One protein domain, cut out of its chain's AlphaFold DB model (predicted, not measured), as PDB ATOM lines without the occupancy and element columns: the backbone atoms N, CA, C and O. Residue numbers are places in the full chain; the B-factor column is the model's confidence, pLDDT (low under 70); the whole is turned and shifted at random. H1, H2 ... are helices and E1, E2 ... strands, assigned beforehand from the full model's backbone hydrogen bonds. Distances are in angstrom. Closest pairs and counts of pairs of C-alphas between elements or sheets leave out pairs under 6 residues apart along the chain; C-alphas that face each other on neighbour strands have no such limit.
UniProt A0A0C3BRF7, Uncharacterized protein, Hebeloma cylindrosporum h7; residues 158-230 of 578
ATOM      1  N   ALA A 158     216.155 147.242 170.325       96.00
ATOM      2  CA  ALA A 158     215.108 148.034 170.952       96.00
ATOM      3  C   ALA A 158     214.044 147.110 171.559       96.00
ATOM      4  O   ALA A 158     214.014 145.900 171.303       96.00
ATOM      5  N   GLY A 159     213.186 147.671 172.408       96.94
ATOM      6  CA  GLY A 159     212.079 146.942 173.016       96.94
ATOM      7  C   GLY A 159     210.864 146.834 172.096       96.94
ATOM      8  O   GLY A 159     210.546 147.742 171.329       96.94
ATOM      9  N   CYS A 160     210.157 145.710 172.185       97.94
ATOM     10  CA  CYS A 160     208.816 145.570 171.626       97.94
ATOM     11  C   CYS A 160     207.772 146.078 172.627       97.94
ATOM     12  O   CYS A 160     207.646 145.506 173.705       97.94
ATOM     13  N   ALA A 161     206.935 147.039 172.240       97.56
ATOM     14  CA  ALA A 161     205.901 147.610 173.103       97.56
ATOM     15  C   ALA A 161     204.844 146.592 173.563       97.56
ATOM     16  O   ALA A 161     204.235 146.747 174.612       97.56
ATOM     17  N   VAL A 162     204.619 145.520 172.799       97.75
ATOM     18  CA  VAL A 162     203.581 144.526 173.120       97.75
ATOM     19  C   VAL A 162     204.056 143.486 174.136       97.75
ATOM     20  O   VAL A 162     203.253 143.002 174.931       97.75
ATOM     21  N   CYS A 163     205.330 143.084 174.096       97.06
ATOM     22  CA  CYS A 163     205.874 142.021 174.956       97.06
ATOM     23  C   CYS A 163     207.030 142.454 175.864       97.06
ATOM     24  O   CYS A 163     207.534 141.624 176.614       97.06
ATOM     25  N   GLY A 164     207.491 143.700 175.764       96.38
ATOM     26  CA  GLY A 164     208.626 144.236 176.515       96.38
ATOM     27  C   GLY A 164     209.982 143.619 176.157       96.38
ATOM     28  O   GLY A 164     210.972 143.928 176.811       96.38
ATOM     29  N   GLN A 165     210.063 142.733 175.153       96.19
ATOM     30  CA  GLN A 165     211.307 142.026 174.834       96.19
ATOM     31  C   GLN A 165     212.277 142.873 174.009       96.19
ATOM     32  O   GLN A 165     211.900 143.420 172.972       96.19
ATOM     33  N   LEU A 166     213.544 142.854 174.413       96.12
ATOM     34  CA  LEU A 166     214.694 143.338 173.668       96.12
ATOM     35  C   LEU A 166     214.898 142.488 172.406       96.12
ATOM     36  O   LEU A 166     214.957 141.255 172.464       96.12
ATOM     37  N   THR A 167     214.931 143.139 171.249       95.00
ATOM     38  CA  THR A 167     215.050 142.506 169.932       95.00
ATOM     39  C   THR A 167     215.874 143.404 169.012       95.00
ATOM     40  O   THR A 167     215.799 144.624 169.117       95.00
ATOM     41  N   LEU A 168     216.631 142.814 168.081       94.88
ATOM     42  CA  LEU A 168     217.344 143.570 167.045       94.88
ATOM     43  C   LEU A 168     216.397 144.512 166.298       94.88
ATOM     44  O   LEU A 168     215.330 144.082 165.855       94.88
ATOM     45  N   LEU A 169     216.827 145.757 166.093       94.12
ATOM     46  CA  LEU A 169     216.038 146.794 165.422       94.12
ATOM     47  C   LEU A 169     215.584 146.349 164.020       94.12
ATOM     48  O   LEU A 169     214.437 146.545 163.638       94.12
ATOM     49  N   THR A 170     216.437 145.614 163.303       93.38
ATOM     50  CA  THR A 170     216.144 145.027 161.980       93.38
ATOM     51  C   THR A 170     215.004 144.000 161.969       93.38
ATOM     52  O   THR A 170     214.503 143.638 160.907       93.38
ATOM     53  N   LYS A 171     214.589 143.495 163.139       94.19
ATOM     54  CA  LYS A 171     213.476 142.543 163.313       94.19
ATOM     55  C   LYS A 171     212.232 143.191 163.927       94.19
ATOM     56  O   LYS A 171     211.279 142.483 164.274       94.19
ATOM     57  N   LEU A 172     212.256 144.507 164.088       96.12
ATOM     58  CA  LEU A 172     211.177 145.309 164.635       96.12
ATOM     59  C   LEU A 172     210.533 146.148 163.528       96.12
ATOM     60  O   LEU A 172     211.152 146.454 162.514       96.12
ATOM     61  N   LYS A 173     209.261 146.493 163.720       96.69
ATOM     62  CA  LYS A 173     208.519 147.430 162.867       96.69
ATOM     63  C   LYS A 173     208.022 148.584 163.718       96.69
ATOM     64  O   LYS A 173     207.645 148.352 164.868       96.69
ATOM     65  N   SER A 174     208.017 149.795 163.172       96.38
ATOM     66  CA  SER A 174     207.476 150.957 163.876       96.38
ATOM     67  C   SER A 174     205.978 150.777 164.127       96.38
ATOM     68  O   SER A 174     205.246 150.344 163.236       96.38
ATOM     69  N   LEU A 175     205.495 151.131 165.319       94.38
ATOM     70  CA  LEU A 175     204.059 151.106 165.620       94.38
ATOM     71  C   LEU A 175     203.256 152.067 164.730       94.38
ATOM     72  O   LEU A 175     202.097 151.782 164.438       94.38
ATOM     73  N   THR A 176     203.864 153.166 164.269       93.06
ATOM     74  CA  THR A 176     203.208 154.165 163.405       93.06
ATOM     75  C   THR A 176     202.961 153.655 161.984       93.06
ATOM     76  O   THR A 176     202.049 154.119 161.306       93.06
ATOM     77  N   GLU A 177     203.745 152.676 161.533       92.31
ATOM     78  CA  GLU A 177     203.668 152.113 160.179       92.31
ATOM     79  C   GLU A 177     202.711 150.918 160.091       92.31
ATOM     80  O   GLU A 177     202.278 150.516 159.008       92.31
ATOM     81  N   VAL A 178     202.373 150.315 161.232       92.44
ATOM     82  CA  VAL A 178     201.572 149.096 161.281       92.44
ATOM     83  C   VAL A 178     200.094 149.433 161.479       92.44
ATOM     84  O   VAL A 178     199.668 149.882 162.537       92.44
ATOM     85  N   LYS A 179     199.273 149.090 160.482       91.00
ATOM     86  CA  LYS A 179     197.807 149.168 160.562       91.00
ATOM     87  C   LYS A 179     197.226 147.870 161.143       91.00
ATOM     88  O   LYS A 179     197.004 146.911 160.404       91.00
ATOM     89  N   ILE A 180     197.017 147.819 162.460       92.50
ATOM     90  CA  ILE A 180     196.390 146.691 163.182       92.50
ATOM     91  C   ILE A 180     195.456 147.184 164.293       92.50
ATOM     92  O   ILE A 180     195.607 148.300 164.780       92.50
ATOM     93  N   SER A 181     194.525 146.327 164.727       93.44
ATOM     94  CA  SER A 181     193.757 146.554 165.958       93.44
ATOM     95  C   SER A 181     194.558 146.120 167.189       93.44
ATOM     96  O   SER A 181     195.124 145.022 167.222       93.44
ATOM     97  N   TYR A 182     194.568 146.972 168.216       94.94
ATOM     98  CA  TYR A 182     195.175 146.703 169.525       94.94
ATOM     99  C   TYR A 182     194.161 146.225 170.573       94.94
ATOM    100  O   TYR A 182     194.545 145.919 171.700       94.94
ATOM    101  N   GLU A 183     192.886 146.093 170.204       95.38
ATOM    102  CA  GLU A 183     191.809 145.611 171.075       95.38
ATOM    103  C   GLU A 183     192.133 144.284 171.797       95.38
ATOM    104  O   GLU A 183     191.881 144.191 173.001       95.38
ATOM    105  N   PRO A 184     192.809 143.285 171.177       96.50
ATOM    106  CA  PRO A 184     193.184 142.059 171.888       96.50
ATOM    107  C   PRO A 184     194.128 142.274 173.082       96.50
ATOM    108  O   PRO A 184     194.298 141.361 173.896       96.50
ATOM    109  N   LEU A 185     194.775 143.439 173.189       96.62
ATOM    110  CA  LEU A 185     195.679 143.801 174.284       96.62
ATOM    111  C   LEU A 185     194.970 144.498 175.454       96.62
ATOM    112  O   LEU A 185     195.625 144.807 176.448       96.62
ATOM    113  N   ILE A 186     193.659 144.727 175.374       95.19
ATOM    114  CA  ILE A 186     192.874 145.252 176.493       95.19
ATOM    115  C   ILE A 186     192.687 144.129 177.521       95.19
ATOM    116  O   ILE A 186     192.129 143.070 177.222       95.19
ATOM    117  N   ASN A 187     193.202 144.332 178.734       93.31
ATOM    118  CA  ASN A 187     193.016 143.409 179.855       93.31
ATOM    119  C   ASN A 187     193.145 144.145 181.201       93.31
ATOM    120  O   ASN A 187     194.255 144.235 181.728       93.31
ATOM    121  N   PRO A 188     192.034 144.624 181.787       88.44
ATOM    122  CA  PRO A 188     192.050 145.373 183.046       88.44
ATOM    123  C   PRO A 188     192.729 144.634 184.208       88.44
ATOM    124  O   PRO A 188     193.331 145.260 185.067       88.44
ATOM    125  N   LEU A 189     192.694 143.297 184.207       88.44
ATOM    126  CA  LEU A 189     193.246 142.467 185.283       88.44
ATOM    127  C   LEU A 189     194.759 142.226 185.168       88.44
ATOM    128  O   LEU A 189     195.354 141.636 186.067       88.44
ATOM    129  N   ALA A 190     195.383 142.606 184.048       90.56
ATOM    130  CA  ALA A 190     196.793 142.315 183.793       90.56
ATOM    131  C   ALA A 190     197.746 143.457 184.163       90.56
ATOM    132  O   ALA A 190     198.951 143.244 184.078       90.56
ATOM    133  N   ARG A 191     197.250 144.631 184.567       90.38
ATOM    134  CA  ARG A 191     198.077 145.771 184.996       90.38
ATOM    135  C   ARG A 191     197.495 146.451 186.229       90.38
ATOM    136  O   ARG A 191     196.362 146.181 186.611       90.38
ATOM    137  N   LYS A 192     198.265 147.372 186.799       87.62
ATOM    138  CA  LYS A 192     197.813 148.315 187.823       87.62
ATOM    139  C   LYS A 192     198.239 149.727 187.458       87.62
ATOM    140  O   LYS A 192     199.243 149.901 186.770       87.62
ATOM    141  N   LYS A 193     197.481 150.704 187.940       86.44
ATOM    142  CA  LYS A 193     197.883 152.107 187.932       86.44
ATOM    143  C   LYS A 193     198.717 152.399 189.178       86.44
ATOM    144  O   LYS A 193     198.467 151.820 190.235       86.44
ATOM    145  N   GLU A 194     199.705 153.273 189.037       89.94
ATOM    146  CA  GLU A 194     200.398 153.836 190.192       89.94
ATOM    147  C   GLU A 194     199.451 154.752 190.969       89.94
ATOM    148  O   GLU A 194     198.831 155.650 190.401       89.94
ATOM    149  N   LYS A 195     199.349 154.510 192.269       89.25
ATOM    150  CA  LYS A 195     198.597 155.306 193.227       89.25
ATOM    151  C   LYS A 195     199.548 156.258 193.937       89.25
ATOM    152  O   LYS A 195     200.597 155.841 194.430       89.25
ATOM    153  N   GLN A 196     199.141 157.516 194.005       88.38
ATOM    154  CA  GLN A 196     199.766 158.571 194.797       88.38
ATOM    155  C   GLN A 196     199.105 158.688 196.177       88.38
ATOM    156  O   GLN A 196     199.744 159.108 197.138       88.38
ATOM    157  N   SER A 197     197.836 158.281 196.300       87.06
ATOM    158  CA  SER A 197     197.102 158.277 197.567       87.06
ATOM    159  C   SER A 197     196.184 157.058 197.724       87.06
ATOM    160  O   SER A 197     195.822 156.394 196.753       87.06
ATOM    161  N   LEU A 198     195.758 156.767 198.960       81.94
ATOM    162  CA  LEU A 198     194.762 155.717 199.239       81.94
ATOM    163  C   LEU A 198     193.382 156.020 198.631       81.94
ATOM    164  O   LEU A 198     192.603 155.093 198.417       81.94
ATOM    165  N   ASN A 199     193.095 157.294 198.356       81.81
ATOM    166  CA  ASN A 199     191.831 157.741 197.777       81.81
ATOM    167  C   ASN A 199     191.818 157.629 196.248       81.81
ATOM    168  O   ASN A 199     190.772 157.838 195.634       81.81
ATOM    169  N   ASP A 200     192.954 157.295 195.633       80.88
ATOM    170  CA  ASP A 200     193.039 157.123 194.191       80.88
ATOM    171  C   ASP A 200     192.240 155.878 193.789       80.88
ATOM    172  O   ASP A 200     192.596 154.729 194.095       80.88
ATOM    173  N   THR A 201     191.135 156.121 193.093       71.56
ATOM    174  CA  THR A 201     190.358 155.076 192.437       71.56
ATOM    175  C   THR A 201     191.018 154.702 191.122       71.56
ATOM    176  O   THR A 201     191.555 155.558 190.413       71.56
ATOM    177  N   ASP A 202     190.943 153.423 190.768       67.25
ATOM    178  CA  ASP A 202     191.367 152.991 189.447       67.25
ATOM    179  C   ASP A 202     190.471 153.672 188.396       67.25
ATOM    180  O   ASP A 202     189.247 153.550 188.438       67.25
ATOM    181  N   ASP A 203     191.071 154.433 187.477       67.94
ATOM    182  CA  ASP A 203     190.340 155.009 186.349       67.94
ATOM    183  C   ASP A 203     189.969 153.879 185.381       67.94
ATOM    184  O   ASP A 203     190.824 153.314 184.685       67.94
ATOM    185  N   ASP A 204     188.678 153.549 185.343       65.12
ATOM    186  CA  ASP A 204     188.111 152.517 184.478       65.12
ATOM    187  C   ASP A 204     188.486 152.717 183.001       65.12
ATOM    188  O   ASP A 204     188.656 151.734 182.269       65.12
ATOM    189  N   ASN A 205     188.650 153.964 182.545       68.81
ATOM    190  CA  ASN A 205     189.003 154.258 181.158       68.81
ATOM    191  C   ASN A 205     190.457 153.900 180.863       68.81
ATOM    192  O   ASN A 205     190.749 153.275 179.837       68.81
ATOM    193  N   GLU A 206     191.369 154.235 181.776       72.88
ATOM    194  CA  GLU A 206     192.775 153.896 181.620       72.88
ATOM    195  C   GLU A 206     192.947 152.384 181.635       72.88
ATOM    196  O   GLU A 206     193.610 151.871 180.743       72.88
ATOM    197  N   LEU A 207     192.284 151.652 182.538       74.25
ATOM    198  CA  LEU A 207     192.344 150.186 182.600       74.25
ATOM    199  C   LEU A 207     191.792 149.491 181.345       74.25
ATOM    200  O   LEU A 207     192.290 148.416 180.987       74.25
ATOM    201  N   ARG A 208     190.840 150.116 180.644       82.31
ATOM    202  CA  ARG A 208     190.249 149.629 179.383       82.31
ATOM    203  C   ARG A 208     191.062 149.971 178.128       82.31
ATOM    204  O   ARG A 208     190.676 149.564 177.036       82.31
ATOM    205  N   SER A 209     192.205 150.643 178.257       90.00
ATOM    206  CA  SER A 209     193.125 150.860 177.130       90.00
ATOM    207  C   SER A 209     193.964 149.608 176.790       90.00
ATOM    208  O   SER A 209     194.157 148.732 177.640       90.00
ATOM    209  N   PRO A 210     194.493 149.479 175.560       94.50
ATOM    210  CA  PRO A 210     195.464 148.437 175.224       94.50
ATOM    211  C   PRO A 210     196.730 148.513 176.091       94.50
ATOM    212  O   PRO A 210     197.292 149.589 176.277       94.50
ATOM    213  N   ILE A 211     197.219 147.373 176.591       95.44
ATOM    214  CA  ILE A 211     198.459 147.332 177.381       95.44
ATOM    215  C   ILE A 211     199.670 147.298 176.445       95.44
ATOM    216  O   ILE A 211     199.949 146.273 175.813       95.44
ATOM    217  N   LEU A 212     200.398 148.413 176.410       95.19
ATOM    218  CA  LEU A 212     201.673 148.592 175.723       95.19
ATOM    219  C   LEU A 212     202.713 149.152 176.699       95.19
ATOM    220  O   LEU A 212     202.361 149.839 177.657       95.19
ATOM    221  N   ASP A 213     203.984 148.850 176.456       94.94
ATOM    222  CA  ASP A 213     205.095 149.496 177.147       94.94
ATOM    223  C   ASP A 213     205.262 150.928 176.602       94.94
ATOM    224  O   ASP A 213     205.504 151.076 175.398       94.94
ATOM    225  N   PRO A 214     205.094 151.973 177.434       92.19
ATOM    226  CA  PRO A 214     205.108 153.360 176.975       92.19
ATOM    227  C   PRO A 214     206.493 153.820 176.507       92.19
ATOM    228  O   PRO A 214     206.580 154.740 175.699       92.19
ATOM    229  N   ASP A 215     207.565 153.166 176.965       94.00
ATOM    230  CA  ASP A 215     208.942 153.525 176.622       94.00
ATOM    231  C   ASP A 215     209.389 152.857 175.290       94.00
ATOM    232  O   ASP A 215     210.524 153.018 174.838       94.00
ATOM    233  N   CYS A 216     208.492 152.117 174.618       96.25
ATOM    234  CA  CYS A 216     208.762 151.390 173.376       96.25
ATOM    235  C   CYS A 216     207.903 151.876 172.194       96.25
ATOM    236  O   CYS A 216     206.677 151.864 172.241       96.25
ATOM    237  N   SER A 217     208.541 152.169 171.057       96.31
ATOM    238  CA  SER A 217     207.873 152.628 169.821       96.31
ATOM    239  C   SER A 217     207.732 151.565 168.721       96.31
ATOM    240  O   SER A 217     207.249 151.857 167.625       96.31
ATOM    241  N   HIS A 218     208.138 150.321 168.988       97.44
ATOM    242  CA  HIS A 218     208.226 149.266 167.978       97.44
ATOM    243  C   HIS A 218     207.478 147.985 168.366       97.44
ATOM    244  O   HIS A 218     207.213 147.719 169.538       97.44
ATOM    245  N   ILE A 219     207.188 147.135 167.378       98.00
ATOM    246  CA  ILE A 219     206.588 145.808 167.553       98.00
ATOM    247  C   ILE A 219     207.423 144.714 166.877       98.00
ATOM    248  O   ILE A 219     207.896 144.868 165.752       98.00
ATOM    249  N   CYS A 220     207.579 143.573 167.552       97.25
ATOM    250  CA  CYS A 220     208.255 142.401 167.002       97.25
ATOM    251  C   CYS A 220     207.306 141.499 166.201       97.25
ATOM    252  O   CYS A 220     206.117 141.378 166.507       97.25
ATOM    253  N   GLU A 221     207.847 140.790 165.208       94.75
ATOM    254  CA  GLU A 221     207.068 139.877 164.358       94.75
ATOM    255  C   GLU A 221     206.273 138.804 165.148       94.75
ATOM    256  O   GLU A 221     205.104 138.577 164.821       94.75
ATOM    257  N   PRO A 222     206.806 138.195 166.237       96.12
ATOM    258  CA  PRO A 222     206.039 137.273 167.082       96.12
ATOM    259  C   PRO A 222     204.780 137.870 167.730       96.12
ATOM    260  O   PRO A 222     203.849 137.120 168.027       96.12
ATOM    261  N   CYS A 223     204.744 139.186 167.965       97.50
ATOM    262  CA  CYS A 223     203.559 139.881 168.478       97.50
ATOM    263  C   CYS A 223     202.651 140.365 167.348       97.50
ATOM    264  O   CYS A 223     201.430 140.264 167.450       97.50
ATOM    265  N   LEU A 224     203.243 140.830 166.248       96.62
ATOM    266  CA  LEU A 224     202.502 141.320 165.093       96.62
ATOM    267  C   LEU A 224     201.651 140.223 164.435       96.62
ATOM    268  O   LEU A 224     200.495 140.461 164.091       96.62
ATOM    269  N   GLY A 225     202.195 139.012 164.283       95.81
ATOM    270  CA  GLY A 225     201.505 137.896 163.630       95.81
ATOM    271  C   GLY A 225     200.147 137.536 164.260       95.81
ATOM    272  O   GLY A 225     199.154 137.456 163.534       95.81
ATOM    273  N   PRO A 226     200.062 137.315 165.587       97.00
ATOM    274  CA  PRO A 226     198.791 137.096 166.278       97.00
ATOM    275  C   PRO A 226     197.844 138.299 166.227       97.00
ATOM    276  O   PRO A 226     196.651 138.103 165.996       97.00
ATOM    277  N   LEU A 227     198.353 139.529 166.370       97.12
ATOM    278  CA  LEU A 227     197.512 140.732 166.356       97.12
ATOM    279  C   LEU A 227     196.856 140.978 164.996       97.12
ATOM    280  O   LEU A 227     195.672 141.291 164.943       97.12
ATOM    281  N   LYS A 228     197.562 140.705 163.891       95.94
ATOM    282  CA  LYS A 228     196.966 140.698 162.541       95.94
ATOM    283  C   LYS A 228     195.789 139.726 162.401       95.94
ATOM    284  O   LYS A 228     194.968 139.889 161.510       95.94
ATOM    285  N   LYS A 229     195.714 138.707 163.261       95.62
ATOM    286  CA  LYS A 229     194.631 137.714 163.308       95.62
ATOM    287  C   LYS A 229     193.589 138.029 164.390       95.62
ATOM    288  O   LYS A 229     192.801 137.145 164.717       95.62
ATOM    289  N   GLY A 230     193.634 139.215 165.003       95.44
ATOM    290  CA  GLY A 230     192.753 139.597 166.111       95.44
ATOM    291  C   GLY A 230     192.989 138.795 167.397       95.44
ATOM    292  O   GLY A 230     192.088 138.668 168.217       95.44
TER     293      GLY A 230
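AT A GLANCE: This is residues 158 to 230 of the 578 residues of an uncharacterized protein of Hebeloma cylindrosporum h7 (UniProt A0A0C3BRF7). With little regular structure, a small head holds antiparallel sheet E2 - E3, E1 and H2; from it a long loop reaches out and folds back through short H1, residues 195 to 200 sticking out. The printed part has 73 residues, 20 in named elements: two helices and three strands, in order E1, E2, H1, E3, H2, class mixed. It is loose, radius of gyration of the C-alphas 14.0 A, spanning 45 by 24 by 18 A.

HOW THE PARTS SIT: E2, residues 172 to 174, and E3, residues 218 to 220, are antiparallel at 144 degrees; N 173 and O 219 are 2.9 A apart, within hydrogen-bond range. H2, residues 221 to 227, has 2 of 3 O i to N i+4 pairs within range. E1, residues 166 to 168, pairs with no named strand. H1, residues 204 to 207, is too short for such a pair and apart from H2.

IN THESE COORDINATES: C-alpha 166 is at (214.694, 143.338, 173.668), C-alpha 227 at (197.512, 140.732, 166.356). H2 is 9.8 A long.

THE WHOLE: The printed part has no cut. The link E2 to H1 is long, 29 residues. Residues 202 to 205 have pLDDT under 70.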